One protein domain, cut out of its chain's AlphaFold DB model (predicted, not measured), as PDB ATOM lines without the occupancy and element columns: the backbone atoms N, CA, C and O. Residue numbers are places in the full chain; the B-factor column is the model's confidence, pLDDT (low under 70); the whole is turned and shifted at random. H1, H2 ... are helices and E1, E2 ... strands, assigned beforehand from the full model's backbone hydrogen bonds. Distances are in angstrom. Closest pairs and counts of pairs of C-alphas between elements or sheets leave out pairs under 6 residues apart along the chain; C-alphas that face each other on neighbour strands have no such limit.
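AT A GLANCE: This is residues 13 to 170 of the 170 residues of the protein "Type IV fimbrial biogenesis protein PilX" of Collimonas arenae (UniProt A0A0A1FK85). A twisted sheet of four antiparallel strands has the last part of one very long helix, H1, packed over one face, and the other end of that helix, residues 13 to 41, sticks out from this body as a long arm. The short helix H2 only grazes the sheet, and a loop between E2 and E3 reaches away from the body, with residues 130 to 136 standing free. The printed part has 158 residues, with two named helices and then four named strands along the chain, H1 H2 E1 E2 E3 E4; the sheet's order is E1 - E2 - E3 - E4, and the class is mixed, helices and strands. The whole is extended, with a radius of gyration of the C-alphas of 23.9 A, and its C-alphas span 89 by 47 by 23 A, the arm making the length.

IN THESE COORDINATES: The sheet begins with E1, residues 106 to 109, 10.0 A from first to last C-alpha, with C-alpha 106 at (0.430, -10.590, 26.832). E2 is residues 116 to 123, 24.4 A long. E3 is residues 143 to 151, 26.7 A long. E4 is residues 161 to 169, 27.0 A long, and ends with C-alpha 169 at (-11.503, -25.917, 27.524). H1 is residues 13 to 66 and measures 79.6 A from C-alpha 13 at (-17.202, 32.411, -26.745) to C-alpha 66 at (-2.498, -25.054, 26.318). H2 is residues 94 to 97, 6.0 A long.

HOW THE PARTS SIT: The four strands form a meander, each strand the antiparallel neighbour of the one before, and E1 and E2, E2 and E3, and E3 and E4 are hairpins. E2 and E3 are inner strands whose directions differ by 163 degrees; N 118 and O 149 are 2.8 A apart and N 147 and O 120 are 2.9 A apart, within hydrogen-bond range. E3 and E4 stand at 161 degrees, with N 148 and O 164 at 2.8 A and N 162 and O 150 at 3.0 A. E1 and E2 also stand at 161 degrees, with N 108 and O 117 at 2.8 A. E1 and E4 are the edge strands, and E1 is apart from both E3 and E4. Residues 85 to 86 make a short parallel pairing with residues 121 to 122 of E2. H1 is on the sheet through its residues 46 to 66, and helix and sheet make two layers, a helix on one face of a sheet. The closest C-alphas of H1 and E3 are those of Ala 54 and Gly 150, 3.8 A apart. Those of H1 and E2 are Gly 57 and Ala 117, 5.0 A apart, and those of H1 and E4 are Ala 50 and Val 162, 5.7 A apart. H2 only grazes the sheet, with its residues 94 to 95; its closest C-alpha pair with E3 is Trp 95 and Thr 147, 7.6 A apart. H1 and H2 are apart. In H1 every O i to N i+4 pair is within hydrogen-bond range; H2 is too short for such a pair, and its one O i to N i+3 pair is within range.

THE WHOLE: The C-alphas farthest apart are those of Leu 13 and Ser 140, at 88.9 A. Without the stretches that stand free, the body has 122 residues and spans 47 by 30 by 23 A. The printed part has no cut and ends at residue 170, the chain's last residue. The links from H1 to H2, 27 residues, and from E2 to E3, 19 residues, are long. The mean pLDDT of the printed part is 86.8; 19 residues are under 70, namely 89 to 91, 99 to 103, 112 to 113, 127 to 132, 136 to 137 and 139.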
ATOM      1  N   LEU A  13     -18.027  32.265 -27.947       90.44
ATOM      2  CA  LEU A  13     -17.202  32.411 -26.745       90.44
ATOM      3  C   LEU A  13     -17.930  32.016 -25.443       90.44
ATOM      4  O   LEU A  13     -17.386  31.187 -24.711       90.44
ATOM      5  N   PRO A  14     -19.148  32.518 -25.142       92.19
ATOM      6  CA  PRO A  14     -19.864  32.098 -23.937       92.19
ATOM      7  C   PRO A  14     -20.234  30.609 -23.957       92.19
ATOM      8  O   PRO A  14     -20.176  29.966 -22.914       92.19
ATOM      9  N   MET A  15     -20.533  30.030 -25.126       93.94
ATOM     10  CA  MET A  15     -20.793  28.590 -25.236       93.94
ATOM     11  C   MET A  15     -19.560  27.751 -24.889       93.94
ATOM     12  O   MET A  15     -19.660  26.829 -24.082       93.94
ATOM     13  N   VAL A  16     -18.385  28.089 -25.433       94.69
ATOM     14  CA  VAL A  16     -17.129  27.385 -25.111       94.69
ATOM     15  C   VAL A  16     -16.813  27.486 -23.618       94.69
ATOM     16  O   VAL A  16     -16.434  26.490 -23.007       94.69
ATOM     17  N   LEU A  17     -17.025  28.653 -23.007       95.62
ATOM     18  CA  LEU A  17     -16.833  28.850 -21.569       95.62
ATOM     19  C   LEU A  17     -17.750  27.951 -20.731       95.62
ATOM     20  O   LEU A  17     -17.279  27.313 -19.792       95.62
ATOM     21  N   ILE A  18     -19.029  27.845 -21.097       95.81
ATOM     22  CA  ILE A  18     -19.977  26.950 -20.420       95.81
ATOM     23  C   ILE A  18     -19.509  25.495 -20.536       95.81
ATOM     24  O   ILE A  18     -19.439  24.799 -19.526       95.81
ATOM     25  N   PHE A  19     -19.124  25.036 -21.731       96.88
ATOM     26  CA  PHE A  19     -18.621  23.671 -21.917       96.88
ATOM     27  C   PHE A  19     -17.341  23.393 -21.122       96.88
ATOM     28  O   PHE A  19     -17.222  22.323 -20.526       96.88
ATOM     29  N   LEU A  20     -16.406  24.345 -21.062       96.75
ATOM     30  CA  LEU A  20     -15.190  24.217 -20.255       96.75
ATOM     31  C   LEU A  20     -15.512  24.084 -18.766       96.75
ATOM     32  O   LEU A  20     -14.968  23.206 -18.099       96.75
ATOM     33  N   VAL A  21     -16.425  24.912 -18.252       97.06
ATOM     34  CA  VAL A  21     -16.861  24.835 -16.852       97.06
ATOM     35  C   VAL A  21     -17.536  23.493 -16.569       97.06
ATOM     36  O   VAL A  21     -17.219  22.853 -15.570       97.06
ATOM     37  N   LEU A  22     -18.411  23.018 -17.458       97.62
ATOM     38  CA  LEU A  22     -19.064  21.715 -17.302       97.62
ATOM     39  C   LEU A  22     -18.049  20.565 -17.275       97.62
ATOM     40  O   LEU A  22     -18.114  19.716 -16.389       97.62
ATOM     41  N   MET A  23     -17.078  20.562 -18.190       96.88
ATOM     42  CA  MET A  23     -16.011  19.555 -18.213       96.88
ATOM     43  C   MET A  23     -15.157  19.597 -16.946       96.88
ATOM     44  O   MET A  23     -14.839  18.552 -16.381       96.88
ATOM     45  N   MET A  24     -14.833  20.795 -16.456       96.50
ATOM     46  CA  MET A  24     -14.090  20.965 -15.209       96.50
ATOM     47  C   MET A  24     -14.861  20.405 -14.007       96.50
ATOM     48  O   MET A  24     -14.273  19.709 -13.181       96.50
ATOM     49  N   LEU A  25     -16.172  20.653 -13.922       97.00
ATOM     50  CA  LEU A  25     -17.016  20.123 -12.848       97.00
ATOM     51  C   LEU A  25     -17.090  18.592 -12.885       97.00
ATOM     52  O   LEU A  25     -16.943  17.952 -11.846       97.00
ATOM     53  N   ILE A  26     -17.254  18.001 -14.070       96.94
ATOM     54  CA  ILE A  26     -17.255  16.539 -14.239       96.94
ATOM     55  C   ILE A  26     -15.900  15.957 -13.818       96.94
ATOM     56  O   ILE A  26     -15.853  14.990 -13.055       96.94
ATOM     57  N   GLY A  27     -14.798  16.580 -14.249       96.19
ATOM     58  CA  GLY A  27     -13.447  16.185 -13.857       96.19
ATOM     59  C   GLY A  27     -13.226  16.248 -12.343       96.19
ATOM     60  O   GLY A  27     -12.696  15.305 -11.758       96.19
ATOM     61  N   ALA A  28     -13.695  17.312 -11.686       95.00
ATOM     62  CA  ALA A  28     -13.584  17.471 -10.237       95.00
ATOM     63  C   ALA A  28     -14.371  16.396  -9.466       95.00
ATOM     64  O   ALA A  28     -13.874  15.851  -8.478       95.00
ATOM     65  N   VAL A  29     -15.582  16.055  -9.922       95.31
ATOM     66  CA  VAL A  29     -16.390  14.985  -9.316       95.31
ATOM     67  C   VAL A  29     -15.715  13.622  -9.487       95.31
ATOM     68  O   VAL A  29     -15.646  12.860  -8.524       95.31
ATOM     69  N   ALA A  30     -15.156  13.330 -10.665       94.44
ATOM     70  CA  ALA A  30     -14.434  12.081 -10.907       94.44
ATOM     71  C   ALA A  30     -13.218  11.928  -9.977       94.44
ATOM     72  O   ALA A  30     -13.066  10.886  -9.339       94.44
ATOM     73  N   MET A  31     -12.399  12.977  -9.825       95.56
ATOM     74  CA  MET A  31     -11.268  12.962  -8.885       95.56
ATOM     75  C   MET A  31     -11.731  12.749  -7.444       95.56
ATOM     76  O   MET A  31     -11.145  11.950  -6.716       95.56
ATOM     77  N   ARG A  32     -12.815  13.418  -7.032       95.00
ATOM     78  CA  ARG A  32     -13.378  13.243  -5.691       95.00
ATOM     79  C   ARG A  32     -13.788  11.793  -5.437       95.00
ATOM     80  O   ARG A  32     -13.474  11.269  -4.371       95.00
ATOM     81  N   ASN A  33     -14.431  11.138  -6.400       95.62
ATOM     82  CA  ASN A  33     -14.824   9.735  -6.265       95.62
ATOM     83  C   ASN A  33     -13.603   8.820  -6.108       95.62
ATOM     84  O   ASN A  33     -13.560   8.046  -5.158       95.62
ATOM     85  N   VAL A  34     -12.563   8.998  -6.931       95.94
ATOM     86  CA  VAL A  34     -11.309   8.233  -6.804       95.94
ATOM     87  C   VAL A  34     -10.693   8.392  -5.413       95.94
ATOM     88  O   VAL A  34     -10.298   7.407  -4.797       95.94
ATOM     89  N   THR A  35     -10.662   9.612  -4.865       96.56
ATOM     90  CA  THR A  35     -10.121   9.824  -3.510       96.56
ATOM     91  C   THR A  35     -10.964   9.174  -2.410       96.56
ATOM     92  O   THR A  35     -10.428   8.796  -1.369       96.56
ATOM     93  N   LEU A  36     -12.280   9.046  -2.604       96.81
ATOM     94  CA  LEU A  36     -13.143   8.320  -1.670       96.81
ATOM     95  C   LEU A  36     -12.891   6.816  -1.758       96.81
ATOM     96  O   LEU A  36     -12.750   6.176  -0.718       96.81
ATOM     97  N   ASP A  37     -12.765   6.278  -2.968       96.56
ATOM     98  CA  ASP A  37     -12.458   4.866  -3.189       96.56
ATOM     99  C   ASP A  37     -11.086   4.493  -2.614       96.56
ATOM    100  O   ASP A  37     -10.959   3.473  -1.938       96.56
ATOM    101  N   GLU A  38     -10.075   5.353  -2.770       96.75
ATOM    102  CA  GLU A  38      -8.753   5.161  -2.166       96.75
ATOM    103  C   GLU A  38      -8.828   5.138  -0.632       96.75
ATOM    104  O   GLU A  38      -8.266   4.248   0.011       96.75
ATOM    105  N   LYS A  39      -9.579   6.065  -0.022       95.94
ATOM    106  CA  LYS A  39      -9.783   6.088   1.434       95.94
ATOM    107  C   LYS A  39     -10.543   4.860   1.932       95.94
ATOM    108  O   LYS A  39     -10.194   4.321   2.983       95.94
ATOM    109  N   MET A  40     -11.557   4.403   1.197       96.12
ATOM    110  CA  MET A  40     -12.303   3.187   1.532       96.12
ATOM    111  C   MET A  40     -11.418   1.941   1.416       96.12
ATOM    112  O   MET A  40     -11.415   1.116   2.331       96.12
ATOM    113  N   ALA A  41     -10.607   1.836   0.360       96.38
ATOM    114  CA  ALA A  41      -9.643   0.753   0.184       96.38
ATOM    115  C   ALA A  41      -8.580   0.747   1.295       96.38
ATOM    116  O   ALA A  41      -8.288  -0.304   1.868       96.38
ATOM    117  N   ALA A  42      -8.055   1.919   1.663       94.38
ATOM    118  CA  ALA A  42      -7.105   2.067   2.762       94.38
ATOM    119  C   ALA A  42      -7.720   1.656   4.109       94.38
ATOM    120  O   ALA A  42      -7.113   0.886   4.854       94.38
ATOM    121  N   ASN A  43      -8.947   2.096   4.407       94.19
ATOM    122  CA  ASN A  43      -9.657   1.692   5.621       94.19
ATOM    123  C   ASN A  43      -9.907   0.174   5.657       94.19
ATOM    124  O   ASN A  43      -9.637  -0.466   6.672       94.19
ATOM    125  N   SER A  44     -10.354  -0.417   4.544       95.94
ATOM    126  CA  SER A  44     -10.556  -1.868   4.433       95.94
ATOM    127  C   SER A  44      -9.258  -2.639   4.680       95.94
ATOM    128  O   SER A  44      -9.247  -3.617   5.427       95.94
ATOM    129  N   ARG A  45      -8.141  -2.186   4.103       94.31
ATOM    130  CA  ARG A  45      -6.822  -2.789   4.325       94.31
ATOM    131  C   ARG A  45      -6.393  -2.696   5.789       94.31
ATOM    132  O   ARG A  45      -5.919  -3.684   6.343       94.31
ATOM    133  N   ASN A  46      -6.581  -1.543   6.429       94.56
ATOM    134  CA  ASN A  46      -6.237  -1.364   7.841       94.56
ATOM    135  C   ASN A  46      -7.067  -2.294   8.740       94.56
ATOM    136  O   ASN A  46      -6.518  -2.910   9.650       94.56
ATOM    137  N   GLN A  47      -8.363  -2.465   8.455       95.25
ATOM    138  CA  GLN A  47      -9.211  -3.417   9.182       95.25
ATOM    139  C   GLN A  47      -8.734  -4.865   9.024       95.25
ATOM    140  O   GLN A  47      -8.665  -5.593  10.012       95.25
ATOM    141  N   GLN A  48      -8.353  -5.277   7.813       94.88
ATOM    142  CA  GLN A  48      -7.817  -6.619   7.568       94.88
ATOM    143  C   GLN A  48      -6.503  -6.864   8.319       94.88
ATOM    144  O   GLN A  48      -6.331  -7.927   8.911       94.88
ATOM    145  N   LEU A  49      -5.595  -5.883   8.342       94.62
ATOM    146  CA  LEU A  49      -4.346  -5.979   9.103       94.62
ATOM    147  C   LEU A  49      -4.604  -6.073  10.608       94.62
ATOM    148  O   LEU A  49      -4.049  -6.946  11.270       94.62
ATOM    149  N   ALA A  50      -5.493  -5.233  11.145       94.44
ATOM    150  CA  ALA A  50      -5.882  -5.297  12.551       94.44
ATOM    151  C   ALA A  50      -6.519  -6.651  12.914       94.44
ATOM    152  O   ALA A  50      -6.261  -7.177  13.995       94.44
ATOM    153  N   PHE A  51      -7.301  -7.249  12.007       95.56
ATOM    154  CA  PHE A  51      -7.886  -8.577  12.198       95.56
ATOM    155  C   PHE A  51      -6.823  -9.682  12.226       95.56
ATOM    156  O   PHE A  51      -6.817 -10.494  13.147       95.56
ATOM    157  N   GLN A  52      -5.889  -9.686  11.270       94.81
ATOM    158  CA  GLN A  52      -4.778 -10.646  11.254       94.81
ATOM    159  C   GLN A  52      -3.907 -10.516  12.511       94.81
ATOM    160  O   GLN A  52      -3.526 -11.521  13.115       94.81
ATOM    161  N   ALA A  53      -3.647  -9.283  12.954       94.56
ATOM    162  CA  ALA A  53      -2.956  -9.030  14.209       94.56
ATOM    163  C   ALA A  53      -3.740  -9.608  15.396       94.56
ATOM    164  O   ALA A  53      -3.182 -10.369  16.186       94.56
ATOM    165  N   ALA A  54      -5.044  -9.337  15.495       94.50
ATOM    166  CA  ALA A  54      -5.881  -9.870  16.567       94.50
ATOM    167  C   ALA A  54      -5.884 -11.408  16.581       94.50
ATOM    168  O   ALA A  54      -5.744 -12.006  17.645       94.50
ATOM    169  N   GLU A  55      -5.970 -12.054  15.414       95.12
ATOM    170  CA  GLU A  55      -5.932 -13.515  15.292       95.12
ATOM    171  C   GLU A  55      -4.582 -14.084  15.738       95.12
ATOM    172  O   GLU A  55      -4.530 -15.083  16.454       95.12
ATOM    173  N   SER A  56      -3.477 -13.433  15.372       94.12
ATOM    174  CA  SER A  56      -2.145 -13.858  15.808       94.12
ATOM    175  C   SER A  56      -1.977 -13.766  17.329       94.12
ATOM    176  O   SER A  56      -1.448 -14.694  17.943       94.12
ATOM    177  N   GLY A  57      -2.490 -12.696  17.953       93.38
ATOM    178  CA  GLY A  57      -2.508 -12.536  19.407       93.38
ATOM    179  C   GLY A  57      -3.395 -13.574  20.090       93.38
ATOM    180  O   GLY A  57      -2.992 -14.164  21.092       93.38
ATOM    181  N   LEU A  58      -4.567 -13.858  19.515       94.88
ATOM    182  CA  LEU A  58      -5.481 -14.885  20.009       94.88
ATOM    183  C   LEU A  58      -4.799 -16.254  20.012       94.88
ATOM    184  O   LEU A  58      -4.619 -16.846  21.074       94.88
ATOM    185  N   ARG A  59      -4.303 -16.700  18.852       94.44
ATOM    186  CA  ARG A  59      -3.611 -17.990  18.701       94.44
ATOM    187  C   ARG A  59      -2.387 -18.107  19.606       94.44
ATOM    188  O   ARG A  59      -2.094 -19.196  20.104       94.44
ATOM    189  N   TYR A  60      -1.667 -17.006  19.820       94.00
ATOM    190  CA  TYR A  60      -0.525 -16.957  20.728       94.00
ATOM    191  C   TYR A  60      -0.935 -17.246  22.177       94.00
ATOM    192  O   TYR A  60      -0.361 -18.141  22.802       94.00
ATOM    193  N   CYS A  61      -1.955 -16.553  22.692       93.75
ATOM    194  CA  CYS A  61      -2.468 -16.810  24.036       93.75
ATOM    195  C   CYS A  61      -3.095 -18.204  24.164       93.75
ATOM    196  O   CYS A  61      -2.863 -18.871  25.168       93.75
ATOM    197  N   GLU A  62      -3.832 -18.682  23.158       94.25
ATOM    198  CA  GLU A  62      -4.425 -20.026  23.170       94.25
ATOM    199  C   GLU A  62      -3.357 -21.119  23.242       94.25
ATOM    200  O   GLU A  62      -3.397 -21.987  24.115       94.25
ATOM    201  N   THR A  63      -2.352 -21.042  22.365       94.56
ATOM    202  CA  THR A  63      -1.252 -22.013  22.331       94.56
ATOM    203  C   THR A  63      -0.421 -21.945  23.610       94.56
ATOM    204  O   THR A  63      -0.010 -22.979  24.136       94.56
ATOM    205  N   GLY A  64      -0.167 -20.738  24.122       93.44
ATOM    206  CA  GLY A  64       0.557 -20.541  25.375       93.44
ATOM    207  C   GLY A  64      -0.200 -21.104  26.577       93.44
ATOM    208  O   GLY A  64       0.401 -21.776  27.413       93.44
ATOM    209  N   ALA A  65      -1.520 -20.902  26.635       92.94
ATOM    210  CA  ALA A  65      -2.380 -21.450  27.679       92.94
ATOM    211  C   ALA A  65      -2.384 -22.983  27.660       92.94
ATOM    212  O   ALA A  65      -2.153 -23.604  28.695       92.94
ATOM    213  N   GLN A  66      -2.542 -23.595  26.482       92.88
ATOM    214  CA  GLN A  66      -2.498 -25.054  26.318       92.88
ATOM    215  C   GLN A  66      -1.139 -25.654  26.704       92.88
ATOM    216  O   GLN A  66      -1.074 -26.752  27.249       92.88
ATOM    217  N   LYS A  67      -0.043 -24.937  26.435       93.81
ATOM    218  CA  LYS A  67       1.321 -25.361  26.790       93.81
ATOM    219  C   LYS A  67       1.735 -24.965  28.209       93.81
ATOM    220  O   LYS A  67       2.865 -25.252  28.595       93.81
ATOM    221  N   ASN A  68       0.862 -24.291  28.961       92.88
ATOM    222  CA  ASN A  68       1.161 -23.711  30.270       92.88
ATOM    223  C   ASN A  68       2.449 -22.853  30.273       92.88
ATOM    224  O   ASN A  68       3.252 -22.913  31.203       92.88
ATOM    225  N   SER A  69       2.687 -22.103  29.194       93.88
ATOM    226  CA  SER A  69       3.899 -21.303  28.996       93.88
ATOM    227  C   SER A  69       3.612 -20.131  28.062       93.88
ATOM    228  O   SER A  69       3.447 -20.302  26.853       93.88
ATOM    229  N   ILE A  70       3.528 -18.929  28.631       92.94
ATOM    230  CA  ILE A  70       3.169 -17.695  27.925       92.94
ATOM    231  C   ILE A  70       4.252 -16.655  28.197       92.94
ATOM    232  O   ILE A  70       4.574 -16.380  29.351       92.94
ATOM    233  N   ILE A  71       4.808 -16.037  27.156       91.38
ATOM    234  CA  ILE A  71       5.728 -14.903  27.318       91.38
ATOM    235  C   ILE A  71       4.890 -13.609  27.286       91.38
ATOM    236  O   ILE A  71       4.283 -13.320  26.253       91.38
ATOM    237  N   PRO A  72       4.815 -12.827  28.381       88.31
ATOM    238  CA  PRO A  72       3.911 -11.671  28.458       88.31
ATOM    239  C   PRO A  72       4.336 -10.501  27.573       88.31
ATOM    240  O   PRO A  72       3.518  -9.677  27.197       88.31
ATOM    241  N   LYS A  73       5.623 -10.371  27.265       87.94
ATOM    242  CA  LYS A  73       6.143  -9.360  26.339       87.94
ATOM    243  C   LYS A  73       7.517  -9.778  25.858       87.94
ATOM    244  O   LYS A  73       8.201 -10.542  26.541       87.94
ATOM    245  N   ALA A  74       7.948  -9.236  24.725       84.12
ATOM    246  CA  ALA A  74       9.301  -9.453  24.226       84.12
ATOM    247  C   ALA A  74      10.348  -9.184  25.330       84.12
ATOM    248  O   ALA A  74      10.313  -8.146  25.993       84.12
ATOM    249  N   GLY A  75      11.246 -10.147  25.549       84.62
ATOM    250  CA  GLY A  75      12.294 -10.080  26.574       84.62
ATOM    251  C   GLY A  75      11.876 -10.481  27.997       84.62
ATOM    252  O   GLY A  75      12.731 -10.512  28.876       84.62
ATOM    253  N   ALA A  76      10.604 -10.806  28.254       88.31
ATOM    254  CA  ALA A  76      10.176 -11.363  29.539       88.31
ATOM    255  C   ALA A  76      10.374 -12.888  29.603       88.31
ATOM    256  O   ALA A  76      10.353 -13.576  28.583       88.31
ATOM    257  N   ALA A  77      10.519 -13.429  30.815       90.81
ATOM    258  CA  ALA A  77      10.504 -14.873  31.033       90.81
ATOM    259  C   ALA A  77       9.087 -15.436  30.840       90.81
ATOM    260  O   ALA A  77       8.107 -14.805  31.249       90.81
ATOM    261  N   ALA A  78       8.993 -16.639  30.270       92.19
ATOM    262  CA  ALA A  78       7.728 -17.355  30.170       92.19
ATOM    263  C   ALA A  78       7.114 -17.559  31.565       92.19
ATOM    264  O   ALA A  78       7.818 -17.904  32.515       92.19
ATOM    265  N   GLN A  79       5.812 -17.319  31.684       92.62
ATOM    266  CA  GLN A  79       5.036 -17.576  32.889       92.62
ATOM    267  C   GLN A  79       4.053 -18.726  32.646       92.62
ATOM    268  O   GLN A  79       3.539 -18.862  31.530       92.62
ATOM    269  N   PRO A  80       3.775 -19.534  33.678       93.12
ATOM    270  CA  PRO A  80       2.676 -20.488  33.651       93.12
ATOM    271  C   PRO A  80       1.315 -19.779  33.579       93.12
ATOM    272  O   PRO A  80       1.192 -18.581  33.854       93.12
ATOM    273  N   LEU A  81       0.287 -20.527  33.179       90.62
ATOM    274  CA  LEU A  81      -1.058 -20.008  32.955       90.62
ATOM    275  C   LEU A  81      -1.678 -19.418  34.225       90.62
ATOM    276  O   LEU A  81      -2.305 -18.369  34.154       90.62
ATOM    277  N   ASP A  82      -1.491 -20.053  35.379       90.38
ATOM    278  CA  ASP A  82      -2.011 -19.600  36.677       90.38
ATOM    279  C   ASP A  82      -1.610 -18.154  37.022       90.38
ATOM    280  O   ASP A  82      -2.395 -17.418  37.617       90.38
ATOM    281  N   ARG A  83      -0.424 -17.718  36.587       90.06
ATOM    282  CA  ARG A  83       0.078 -16.343  36.746       90.06
ATOM    283  C   ARG A  83      -0.364 -15.376  35.651       90.06
ATOM    284  O   ARG A  83      -0.150 -14.177  35.790       90.06
ATOM    285  N   MET A  84      -0.940 -15.892  34.573       90.88
ATOM    286  CA  MET A  84      -1.411 -15.137  33.407       90.88
ATOM    287  C   MET A  84      -2.934 -15.031  33.333       90.88
ATOM    288  O   MET A  84      -3.462 -14.375  32.437       90.88
ATOM    289  N   ILE A  85      -3.652 -15.656  34.268       89.44
ATOM    290  CA  ILE A  85      -5.094 -15.482  34.391       89.44
ATOM    291  C   ILE A  85      -5.364 -14.094  34.965       89.44
ATOM    292  O   ILE A  85      -4.985 -13.767  36.089       89.44
ATOM    293  N   THR A  86      -6.067 -13.284  34.187       87.12
ATOM    294  CA  THR A  86      -6.619 -12.019  34.646       87.12
ATOM    295  C   THR A  86      -7.755 -12.301  35.614       87.12
ATOM    296  O   THR A  86      -8.691 -13.042  35.302       87.12
ATOM    297  N   THR A  87      -7.685 -11.700  36.796       78.50
ATOM    298  CA  THR A  87      -8.750 -11.802  37.789       78.50
ATOM    299  C   THR A  87     -10.023 -11.139  37.254       78.50
ATOM    300  O   THR A  87      -9.954  -9.974  36.850       78.50
ATOM    301  N   PRO A  88     -11.177 -11.828  37.258       71.12
ATOM    302  CA  PRO A  88     -12.429 -11.230  36.818       71.12
ATOM    303  C   PRO A  88     -12.825 -10.062  37.731       71.12
ATOM    304  O   PRO A  88     -12.670 -10.132  38.951       71.12
ATOM    305  N   VAL A  89     -13.355  -8.990  37.140       68.94
ATOM    306  CA  VAL A  89     -13.922  -7.859  37.885       68.94
ATOM    307  C   VAL A  89     -15.379  -8.186  38.207       68.94
ATOM    308  O   VAL A  89     -16.157  -8.527  37.321       68.94
ATOM    309  N   ALA A  90     -15.773  -8.124  39.479       67.31
ATOM    310  CA  ALA A  90     -17.149  -8.426  39.867       67.31
ATOM    311  C   ALA A  90     -18.131  -7.447  39.194       67.31
ATOM    312  O   ALA A  90     -18.024  -6.236  39.374       67.31
ATOM    313  N   GLY A  91     -19.089  -7.977  38.427       68.69
ATOM    314  CA  GLY A  91     -20.126  -7.181  37.758       68.69
ATOM    315  C   GLY A  91     -19.670  -6.397  36.520       68.69
ATOM    316  O   GLY A  91     -20.458  -5.609  36.006       68.69
ATOM    317  N   ALA A  92     -18.445  -6.606  36.029       73.12
ATOM    318  CA  ALA A  92     -17.932  -5.972  34.816       73.12
ATOM    319  C   ALA A  92     -17.093  -6.960  34.002       73.12
ATOM    320  O   ALA A  92     -16.558  -7.932  34.539       73.12
ATOM    321  N   ASN A  93     -16.944  -6.713  32.704       76.25
ATOM    322  CA  ASN A  93     -16.025  -7.511  31.917       76.25
ATOM    323  C   ASN A  93     -14.620  -6.926  32.007       76.25
ATOM    324  O   ASN A  93     -14.437  -5.711  31.989       76.25
ATOM    325  N   VAL A  94     -13.604  -7.789  32.030       78.81
ATOM    326  CA  VAL A  94     -12.204  -7.343  32.025       78.81
ATOM    327  C   VAL A  94     -11.907  -6.477  30.798       78.81
ATOM    328  O   VAL A  94     -11.136  -5.525  30.890       78.81
ATOM    329  N   TRP A  95     -12.550  -6.743  29.657       77.06
ATOM    330  CA  TRP A  95     -12.349  -5.931  28.461       77.06
ATOM    331  C   TRP A  95     -12.963  -4.532  28.497       77.06
ATOM    332  O   TRP A  95     -12.612  -3.724  27.644       77.06
ATOM    333  N   ASP A  96     -13.835  -4.226  29.458       78.25
ATOM    334  CA  ASP A  96     -14.423  -2.887  29.572       78.25
ATOM    335  C   ASP A  96     -13.387  -1.866  30.088       78.25
ATOM    336  O   ASP A  96     -13.471  -0.678  29.781       78.25
ATOM    337  N   THR A  97     -12.381  -2.321  30.848       74.25
ATOM    338  CA  THR A  97     -11.307  -1.488  31.433       74.25
ATOM    339  C   THR A  97      -9.917  -1.746  30.828       74.25
ATOM    340  O   THR A  97      -8.957  -1.007  31.079       74.25
ATOM    341  N   TRP A  98      -9.793  -2.787  30.008       72.50
ATOM    342  CA  TRP A  98      -8.592  -3.167  29.262       72.50
ATOM    343  C   TRP A  98      -8.447  -2.338  27.968       72.50
ATOM    344  O   TRP A  98      -9.462  -1.989  27.367       72.50
ATOM    345  N   PRO A  99      -7.227  -1.996  27.492       63.91
ATOM    346  CA  PRO A  99      -5.899  -2.490  27.887       63.91
ATOM    347  C   PRO A  99      -5.150  -1.702  28.970       63.91
ATOM    348  O   PRO A  99      -3.990  -2.000  29.245       63.91
ATOM    349  N   ALA A 100      -5.774  -0.718  29.618       60.38
ATOM    350  CA  ALA A 100      -5.054   0.209  30.498       60.38
ATOM    351  C   ALA A 100      -4.597  -0.385  31.849       60.38
ATOM    352  O   ALA A 100      -3.725   0.197  32.491       60.38
ATOM    353  N   THR A 101      -5.172  -1.504  32.310       56.31
ATOM    354  CA  THR A 101      -5.038  -1.939  33.720       56.31
ATOM    355  C   THR A 101      -4.818  -3.437  33.962       56.31
ATOM    356  O   THR A 101      -4.643  -3.815  35.118       56.31
ATOM    357  N   ALA A 102      -4.771  -4.306  32.943       64.06
ATOM    358  CA  ALA A 102      -4.590  -5.745  33.193       64.06
ATOM    359  C   ALA A 102      -3.093  -6.125  33.299       64.06
ATOM    360  O   ALA A 102      -2.389  -6.100  32.280       64.06
ATOM    361  N   PRO A 103      -2.591  -6.521  34.491       64.88
ATOM    362  CA  PRO A 103      -1.172  -6.840  34.709       64.88
ATOM    363  C   PRO A 103      -0.712  -8.102  33.963       64.88
ATOM    364  O   PRO A 103       0.479  -8.292  33.735       64.88
ATOM    365  N   THR A 104      -1.661  -8.943  33.558       81.81
ATOM    366  CA  THR A 104      -1.490 -10.224  32.861       81.81
ATOM    367  C   THR A 104      -1.631 -10.107  31.339       81.81
ATOM    368  O   THR A 104      -1.763 -11.114  30.649       81.81
ATOM    369  N   THR A 105      -1.610  -8.886  30.788       86.81
ATOM    370  CA  THR A 105      -1.693  -8.684  29.335       86.81
ATOM    371  C   THR A 105      -0.439  -9.214  28.652       86.81
ATOM    372  O   THR A 105       0.667  -8.731  28.906       86.81
ATOM    373  N   ALA A 106      -0.621 -10.159  27.733       88.38
ATOM    374  CA  ALA A 106       0.430 -10.590  26.832       88.38
ATOM    375  C   ALA A 106       0.458  -9.679  25.599       88.38
ATOM    376  O   ALA A 106      -0.562  -9.481  24.942       88.38
ATOM    377  N   THR A 107       1.618  -9.110  25.283       88.94
ATOM    378  CA  THR A 107       1.843  -8.270  24.109       88.94
ATOM    379  C   THR A 107       2.703  -9.012  23.094       88.94
ATOM    380  O   THR A 107       3.767  -9.550  23.410       88.94
ATOM    381  N   LEU A 108       2.233  -9.039  21.851       85.25
ATOM    382  CA  LEU A 108       2.904  -9.678  20.733       85.25
ATOM    383  C   LEU A 108       3.395  -8.604  19.762       85.25
ATOM    384  O   LEU A 108       2.607  -7.870  19.160       85.25
ATOM    385  N   GLY A 109       4.718  -8.523  19.622       75.81
ATOM    386  CA  GLY A 109       5.356  -7.761  18.557       75.81
ATOM    387  C   GLY A 109       5.340  -8.585  17.277       75.81
ATOM    388  O   GLY A 109       6.010  -9.613  17.203       75.81
ATOM    389  N   LEU A 110       4.561  -8.154  16.289       80.31
ATOM    390  CA  LEU A 110       4.528  -8.787  14.975       80.31
ATOM    391  C   LEU A 110       5.605  -8.173  14.067       80.31
ATOM    392  O   LEU A 110       6.096  -7.075  14.353       80.31
ATOM    393  N   PRO A 111       5.995  -8.859  12.978       76.81
ATOM    394  CA  PRO A 111       6.890  -8.287  11.982       76.81
ATOM    395  C   PRO A 111       6.399  -6.916  11.508       76.81
ATOM    396  O   PRO A 111       5.194  -6.652  11.461       76.81
ATOM    397  N   ALA A 112       7.338  -6.047  11.129       63.97
ATOM    398  CA  ALA A 112       7.018  -4.711  10.641       63.97
ATOM    399  C   ALA A 112       5.934  -4.768   9.544       63.97
ATOM    400  O   ALA A 112       5.973  -5.633   8.672       63.97
ATOM    401  N   ALA A 113       4.963  -3.851   9.617       68.44
ATOM    402  CA  ALA A 113       3.769  -3.782   8.763       68.44
ATOM    403  C   ALA A 113       2.680  -4.861   8.976       68.44
ATOM    404  O   ALA A 113       1.706  -4.867   8.226       68.44
ATOM    405  N   SER A 114       2.790  -5.710  10.006       78.00
ATOM    406  CA  SER A 114       1.748  -6.691  10.385       78.00
ATOM    407  C   SER A 114       0.905  -6.261  11.595       78.00
ATOM    408  O   SER A 114       0.092  -7.038  12.084       78.00
ATOM    409  N   GLY A 115       1.101  -5.033  12.085       86.94
ATOM    410  CA  GLY A 115       0.381  -4.498  13.236       86.94
ATOM    411  C   GLY A 115       0.960  -4.904  14.589       86.94
ATOM    412  O   GLY A 115       2.111  -5.326  14.699       86.94
ATOM    413  N   ALA A 116       0.156  -4.764  15.636       90.81
ATOM    414  CA  ALA A 116       0.499  -5.197  16.987       90.81
ATOM    415  C   ALA A 116      -0.706  -5.881  17.630       90.81
ATOM    416  O   ALA A 116      -1.851  -5.514  17.353       90.81
ATOM    417  N   ALA A 117      -0.448  -6.864  18.491       93.12
ATOM    418  CA  ALA A 117      -1.507  -7.620  19.145       93.12
ATOM    419  C   ALA A 117      -1.298  -7.716  20.656       93.12
ATOM    420  O   ALA A 117      -0.172  -7.752  21.156       93.12
ATOM    421  N   GLN A 118      -2.402  -7.725  21.389       92.12
ATOM    422  CA  GLN A 118      -2.455  -7.943  22.827       92.12
ATOM    423  C   GLN A 118      -3.510  -8.992  23.125       92.12
ATOM    424  O   GLN A 118      -4.524  -9.057  22.435       92.12
ATOM    425  N   CYS A 119      -3.299  -9.800  24.152       93.00
ATOM    426  CA  CYS A 119      -4.297 -10.754  24.601       93.00
ATOM    427  C   CYS A 119      -4.302 -10.893  26.120       93.00
ATOM    428  O   CYS A 119      -3.292 -10.686  26.795       93.00
ATOM    429  N   VAL A 120      -5.475 -11.225  26.647       91.88
ATOM    430  CA  VAL A 120      -5.721 -11.531  28.055       91.88
ATOM    431  C   VAL A 120      -6.501 -12.829  28.156       91.88
ATOM    432  O   VAL A 120      -7.304 -13.157  27.282       91.88
ATOM    433  N   ILE A 121      -6.255 -13.564  29.236       91.19
ATOM    434  CA  ILE A 121      -6.908 -14.838  29.522       91.19
ATOM    435  C   ILE A 121      -7.684 -14.679  30.826       91.19
ATOM    436  O   ILE A 121      -7.153 -14.142  31.792       91.19
ATOM    437  N   GLU A 122      -8.927 -15.135  30.866       88.69
ATOM    438  CA  GLU A 122      -9.796 -15.084  32.044       88.69
ATOM    439  C   GLU A 122     -10.308 -16.488  32.376       88.69
ATOM    440  O   GLU A 122     -10.683 -17.233  31.471       88.69
ATOM    441  N   ASP A 123     -10.385 -16.842  33.663       87.75
ATOM    442  CA  ASP A 123     -11.159 -18.010  34.107       87.75
ATOM    443  C   ASP A 123     -12.633 -17.596  34.223       87.75
ATOM    444  O   ASP A 123     -13.012 -16.789  35.074       87.75
ATOM    445  N   VAL A 124     -13.467 -18.141  33.340       83.75
ATOM    446  CA  VAL A 124     -14.907 -17.849  33.263       83.75
ATOM    447  C   VAL A 124     -15.755 -19.026  33.738       83.75
ATOM    448  O   VAL A 124     -16.962 -19.085  33.499       83.75
ATOM    449  N   THR A 125     -15.135 -19.975  34.443       79.94
ATOM    450  CA  THR A 125     -15.789 -21.196  34.917       79.94
ATOM    451  C   THR A 125     -17.026 -20.899  35.753       79.94
ATOM    452  O   THR A 125     -18.017 -21.612  35.621       79.94
ATOM    453  N   THR A 126     -16.993 -19.852  36.576       74.19
ATOM    454  CA  THR A 126     -18.080 -19.489  37.498       74.19
ATOM    455  C   THR A 126     -18.979 -18.366  36.979       74.19
ATOM    456  O   THR A 126     -20.047 -18.147  37.542       74.19
ATOM    457  N   THR A 127     -18.578 -17.656  35.920       68.56
ATOM    458  CA  THR A 127     -19.309 -16.490  35.390       68.56
ATOM    459  C   THR A 127     -20.243 -16.835  34.235       68.56
ATOM    460  O   THR A 127     -21.212 -16.117  33.999       68.56
ATOM    461  N   ILE A 128     -20.014 -17.954  33.540       65.88
ATOM    462  CA  ILE A 128     -20.973 -18.490  32.567       65.88
ATOM    463  C   ILE A 128     -22.078 -19.217  33.345       65.88
ATOM    464  O   ILE A 128     -22.022 -20.429  33.563       65.88
ATOM    465  N   ALA A 129     -23.071 -18.456  33.805       59.09
ATOM    466  CA  ALA A 129     -24.276 -19.003  34.407       59.09
ATOM    467  C   ALA A 129     -25.170 -19.589  33.308       59.09
ATOM    468  O   ALA A 129     -25.561 -18.898  32.366       59.09
ATOM    469  N   MET A 130     -25.484 -20.873  33.426       62.16
ATOM    470  CA  MET A 130     -26.413 -21.530  32.517       62.16
ATOM    471  C   MET A 130     -27.853 -21.205  32.907       62.16
ATOM    472  O   MET A 130     -28.208 -21.250  34.084       62.16
ATOM    473  N   GLY A 131     -28.694 -20.901  31.920       65.38
ATOM    474  CA  GLY A 131     -30.136 -20.778  32.137       65.38
ATOM    475  C   GLY A 131     -30.756 -22.123  32.537       65.38
ATOM    476  O   GLY A 131     -30.231 -23.176  32.185       65.38
ATOM    477  N   GLY A 132     -31.899 -22.110  33.232       65.69
ATOM    478  CA  GLY A 132     -32.536 -23.323  33.779       65.69
ATOM    479  C   GLY A 132     -32.966 -24.391  32.757       65.69
ATOM    480  O   GLY A 132     -33.341 -25.489  33.151       65.69
ATOM    481  N   THR A 133     -32.909 -24.090  31.457       73.38
ATOM    482  CA  THR A 133     -33.205 -25.018  30.351       73.38
ATOM    483  C   THR A 133     -31.957 -25.518  29.619       73.38
ATOM    484  O   THR A 133     -32.071 -26.268  28.650       73.38
ATOM    485  N   GLN A 134     -30.762 -25.088  30.028       71.19
ATOM    486  CA  GLN A 134     -29.507 -25.497  29.405       71.19
ATOM    487  C   GLN A 134     -28.985 -26.792  30.037       71.19
ATOM    488  O   GLN A 134     -29.176 -27.046  31.227       71.19
ATOM    489  N   VAL A 135     -28.324 -27.621  29.224       70.56
ATOM    490  CA  VAL A 135     -27.707 -28.877  29.675       70.56
ATOM    491  C   VAL A 135     -26.714 -28.573  30.790       70.56
ATOM    492  O   VAL A 135     -25.860 -27.705  30.632       70.56
ATOM    493  N   THR A 136     -26.810 -29.297  31.905       65.44
ATOM    494  CA  THR A 136     -25.915 -29.131  33.050       65.44
ATOM    495  C   THR A 136     -24.461 -29.345  32.622       65.44
ATOM    496  O   THR A 136     -24.039 -30.456  32.308       65.44
ATOM    497  N   ARG A 137     -23.685 -28.263  32.589       69.81
ATOM    498  CA  ARG A 137     -22.229 -28.280  32.450       69.81
ATOM    499  C   ARG A 137     -21.583 -28.867  33.700       69.81
ATOM    500  O   ARG A 137     -21.974 -28.553  34.822       69.81
ATOM    501  N   ASP A 138     -20.525 -29.637  33.479       73.19
ATOM    502  CA  ASP A 138     -19.576 -29.999  34.524       73.19
ATOM    503  C   ASP A 138     -18.859 -28.740  35.040       73.19
ATOM    504  O   ASP A 138     -18.024 -28.146  34.352       73.19
ATOM    505  N   VAL A 139     -19.222 -28.312  36.248       69.25
ATOM    506  CA  VAL A 139     -18.664 -27.129  36.919       69.25
ATOM    507  C   VAL A 139     -17.219 -27.328  37.387       69.25
ATOM    508  O   VAL A 139     -16.550 -26.340  37.689       69.25
ATOM    509  N   SER A 140     -16.713 -28.567  37.403       74.69
ATOM    510  CA  SER A 140     -15.295 -28.854  37.658       74.69
ATOM    511  C   SER A 140     -14.423 -28.620  36.425       74.69
ATOM    512  O   SER A 140     -13.223 -28.381  36.562       74.69
ATOM    513  N   ALA A 141     -14.998 -28.646  35.219       80.62
ATOM    514  CA  ALA A 141     -14.251 -28.394  33.996       80.62
ATOM    515  C   ALA A 141     -13.912 -26.906  33.871       80.62
ATOM    516  O   ALA A 141     -14.807 -26.079  33.679       80.62
ATOM    517  N   LYS A 142     -12.624 -26.559  33.924       84.06
ATOM    518  CA  LYS A 142     -12.173 -25.178  33.739       84.06
ATOM    519  C   LYS A 142     -12.467 -24.696  32.319       84.06
ATOM    520  O   LYS A 142     -12.220 -25.400  31.343       84.06
ATOM    521  N   VAL A 143     -13.041 -23.500  32.210       87.31
ATOM    522  CA  VAL A 143     -13.266 -22.822  30.929       87.31
ATOM    523  C   VAL A 143     -12.596 -21.467  30.993       87.31
ATOM    524  O   VAL A 143     -12.866 -20.664  31.887       87.31
ATOM    525  N   TYR A 144     -11.738 -21.230  30.012       89.69
ATOM    526  CA  TYR A 144     -11.005 -19.991  29.866       89.69
ATOM    527  C   TYR A 144     -11.575 -19.206  28.698       89.69
ATOM    528  O   TYR A 144     -11.901 -19.775  27.656       89.69
ATOM    529  N   ARG A 145     -11.680 -17.895  28.859       90.81
ATOM    530  CA  ARG A 145     -11.958 -16.977  27.761       90.81
ATOM    531  C   ARG A 145     -10.674 -16.253  27.418       90.81
ATOM    532  O   ARG A 145     -10.042 -15.671  28.296       90.81
ATOM    533  N   VAL A 146     -10.295 -16.290  26.150       92.00
ATOM    534  CA  VAL A 146      -9.187 -15.498  25.631       92.00
ATOM    535  C   VAL A 146      -9.781 -14.335  24.863       92.00
ATOM    536  O   VAL A 146     -10.586 -14.522  23.954       92.00
ATOM    537  N   THR A 147      -9.385 -13.129  25.239       92.44
ATOM    538  CA  THR A 147      -9.745 -11.910  24.525       92.44
ATOM    539  C   THR A 147      -8.477 -11.343  23.909       92.44
ATOM    540  O   THR A 147      -7.505 -11.091  24.619       92.44
ATOM    541  N   ALA A 148      -8.477 -11.152  22.594       93.62
ATOM    542  CA  ALA A 148      -7.365 -10.588  21.846       93.62
ATOM    543  C   ALA A 148      -7.768  -9.276  21.175       93.62
ATOM    544  O   ALA A 148      -8.911  -9.089  20.761       93.62
ATOM    545  N   PHE A 149      -6.808  -8.373  21.044       91.25
ATOM    546  CA  PHE A 149      -6.969  -7.072  20.424       91.25
ATOM    547  C   PHE A 149      -5.811  -6.820  19.480       91.25
ATOM    548  O   PHE A 149      -4.647  -6.934  19.860       91.25
ATOM    549  N   GLY A 150      -6.149  -6.494  18.243       93.00
ATOM    550  CA  GLY A 150      -5.206  -6.213  17.178       93.00
ATOM    551  C   GLY A 150      -5.377  -4.800  16.650       93.00
ATOM    552  O   GLY A 150      -6.485  -4.257  16.597       93.00
ATOM    553  N   VAL A 151      -4.259  -4.218  16.238       93.38
ATOM    554  CA  VAL A 151      -4.196  -2.923  15.558       93.38
ATOM    555  C   VAL A 151      -3.393  -3.034  14.271       93.38
ATOM    556  O   VAL A 151      -2.497  -3.866  14.181       93.38
ATOM    557  N   ASP A 152      -3.692  -2.184  13.292       92.75
ATOM    558  CA  ASP A 152      -3.035  -2.154  11.976       92.75
ATOM    559  C   ASP A 152      -1.545  -1.779  12.039       92.75
ATOM    560  O   ASP A 152      -0.757  -2.198  11.192       92.75
ATOM    561  N   THR A 153      -1.153  -0.990  13.042       89.75
ATOM    562  CA  THR A 153       0.221  -0.499  13.222       89.75
ATOM    563  C   THR A 153       0.694  -0.661  14.668       89.75
ATOM    564  O   THR A 153       1.095  -1.748  15.069       89.75
ATOM    565  N   THR A 154       0.656   0.400  15.472       87.50
ATOM    566  CA  THR A 154       1.026   0.393  16.892       87.50
ATOM    567  C   THR A 154      -0.160   0.835  17.736       87.50
ATOM    568  O   THR A 154      -1.029   1.570  17.271       87.50
ATOM    569  N   PHE A 155      -0.198   0.435  19.008       85.19
ATOM    570  CA  PHE A 155      -1.306   0.806  19.898       85.19
ATOM    571  C   PHE A 155      -1.448   2.320  20.120       85.19
ATOM    572  O   PHE A 155      -2.539   2.777  20.452       85.19
ATOM    573  N   ALA A 156      -0.376   3.094  19.909       84.88
ATOM    574  CA  ALA A 156      -0.383   4.546  20.061       84.88
ATOM    575  C   ALA A 156      -1.019   5.286  18.868       84.88
ATOM    576  O   ALA A 156      -1.621   6.337  19.069       84.88
ATOM    577  N   SER A 157      -0.914   4.737  17.651       85.50
ATOM    578  CA  SER A 157      -1.274   5.445  16.408       85.50
ATOM    579  C   SER A 157      -2.122   4.603  15.445       85.50
ATOM    580  O   SER A 157      -2.062   4.790  14.233       85.50
ATOM    581  N   ALA A 158      -2.896   3.658  15.977       89.69
ATOM    582  CA  ALA A 158      -3.720   2.748  15.187       89.69
ATOM    583  C   ALA A 158      -4.877   3.460  14.468       89.69
ATOM    584  O   ALA A 158      -5.641   4.193  15.102       89.69
ATOM    585  N   ASN A 159      -5.073   3.159  13.182       92.44
ATOM    586  CA  ASN A 159      -6.243   3.614  12.417       92.44
ATOM    587  C   ASN A 159      -7.410   2.631  12.532       92.44
ATOM    588  O   ASN A 159      -8.570   3.037  12.489       92.44
ATOM    589  N   ALA A 160      -7.107   1.340  12.673       93.69
ATOM    590  CA  ALA A 160      -8.093   0.281  12.829       93.69
ATOM    591  C   ALA A 160      -7.804  -0.540  14.086       93.69
ATOM    592  O   ALA A 160      -6.652  -0.803  14.434       93.69
ATOM    593  N   LYS A 161      -8.880  -0.934  14.766       92.19
ATOM    594  CA  LYS A 161      -8.867  -1.660  16.035       92.19
ATOM    595  C   LYS A 161      -9.860  -2.807  15.930       92.19
ATOM    596  O   LYS A 161     -11.011  -2.574  15.568       92.19
ATOM    597  N   VAL A 162      -9.419  -4.023  16.229       94.00
ATOM    598  CA  VAL A 162     -10.250  -5.231  16.164       94.00
ATOM    599  C   VAL A 162     -10.089  -6.017  17.453       94.00
ATOM    600  O   VAL A 162      -8.979  -6.185  17.948       94.00
ATOM    601  N   MET A 163     -11.205  -6.516  17.972       93.12
ATOM    602  CA  MET A 163     -11.254  -7.398  19.127       93.12
ATOM    603  C   MET A 163     -11.802  -8.759  18.708       93.12
ATOM    604  O   MET A 163     -12.823  -8.825  18.026       93.12
ATOM    605  N   LEU A 164     -11.147  -9.828  19.153       95.25
ATOM    606  CA  LEU A 164     -11.592 -11.206  18.985       95.25
ATOM    607  C   LEU A 164     -11.705 -11.880  20.348       95.25
ATOM    608  O   LEU A 164     -10.925 -11.596  21.257       95.25
ATOM    609  N   GLN A 165     -12.664 -12.791  20.473       92.94
ATOM    610  CA  GLN A 165     -12.842 -13.597  21.672       92.94
ATOM    611  C   GLN A 165     -12.979 -15.065  21.301       92.94
ATOM    612  O   GLN A 165     -13.669 -15.412  20.340       92.94
ATOM    613  N   SER A 166     -12.344 -15.922  22.089       93.69
ATOM    614  CA  SER A 166     -12.510 -17.367  22.011       93.69
ATOM    615  C   SER A 166     -12.652 -17.973  23.398       93.69
ATOM    616  O   SER A 166     -12.283 -17.379  24.415       93.69
ATOM    617  N   TYR A 167     -13.221 -19.173  23.429       90.75
ATOM    618  CA  TYR A 167     -13.367 -19.963  24.639       90.75
ATOM    619  C   TYR A 167     -12.572 -21.252  24.481       90.75
ATOM    620  O   TYR A 167     -12.736 -21.981  23.504       90.75
ATOM    621  N   LEU A 168     -11.727 -21.531  25.465       88.94
ATOM    622  CA  LEU A 168     -10.917 -22.732  25.552       88.94
ATOM    623  C   LEU A 168     -11.396 -23.587  26.717       88.94
ATOM    624  O   LEU A 168     -11.714 -23.092  27.801       88.94
ATOM    625  N   LYS A 169     -11.366 -24.894  26.497       85.44
ATOM    626  CA  LYS A 169     -11.503 -25.917  27.524       85.44
ATOM    627  C   LYS A 169     -10.359 -26.903  27.319       85.44
ATOM    628  O   LYS A 169     -10.157 -27.356  26.193       85.44
ATOM    629  N   PHE A 170      -9.642 -27.221  28.383       78.50
ATOM    630  CA  PHE A 170      -8.654 -28.294  28.430       78.50
ATOM    631  C   PHE A 170      -8.693 -28.957  29.805       78.50
ATOM    632  O   PHE A 170      -9.244 -28.332  30.743       78.50
TER     633      PHE A 170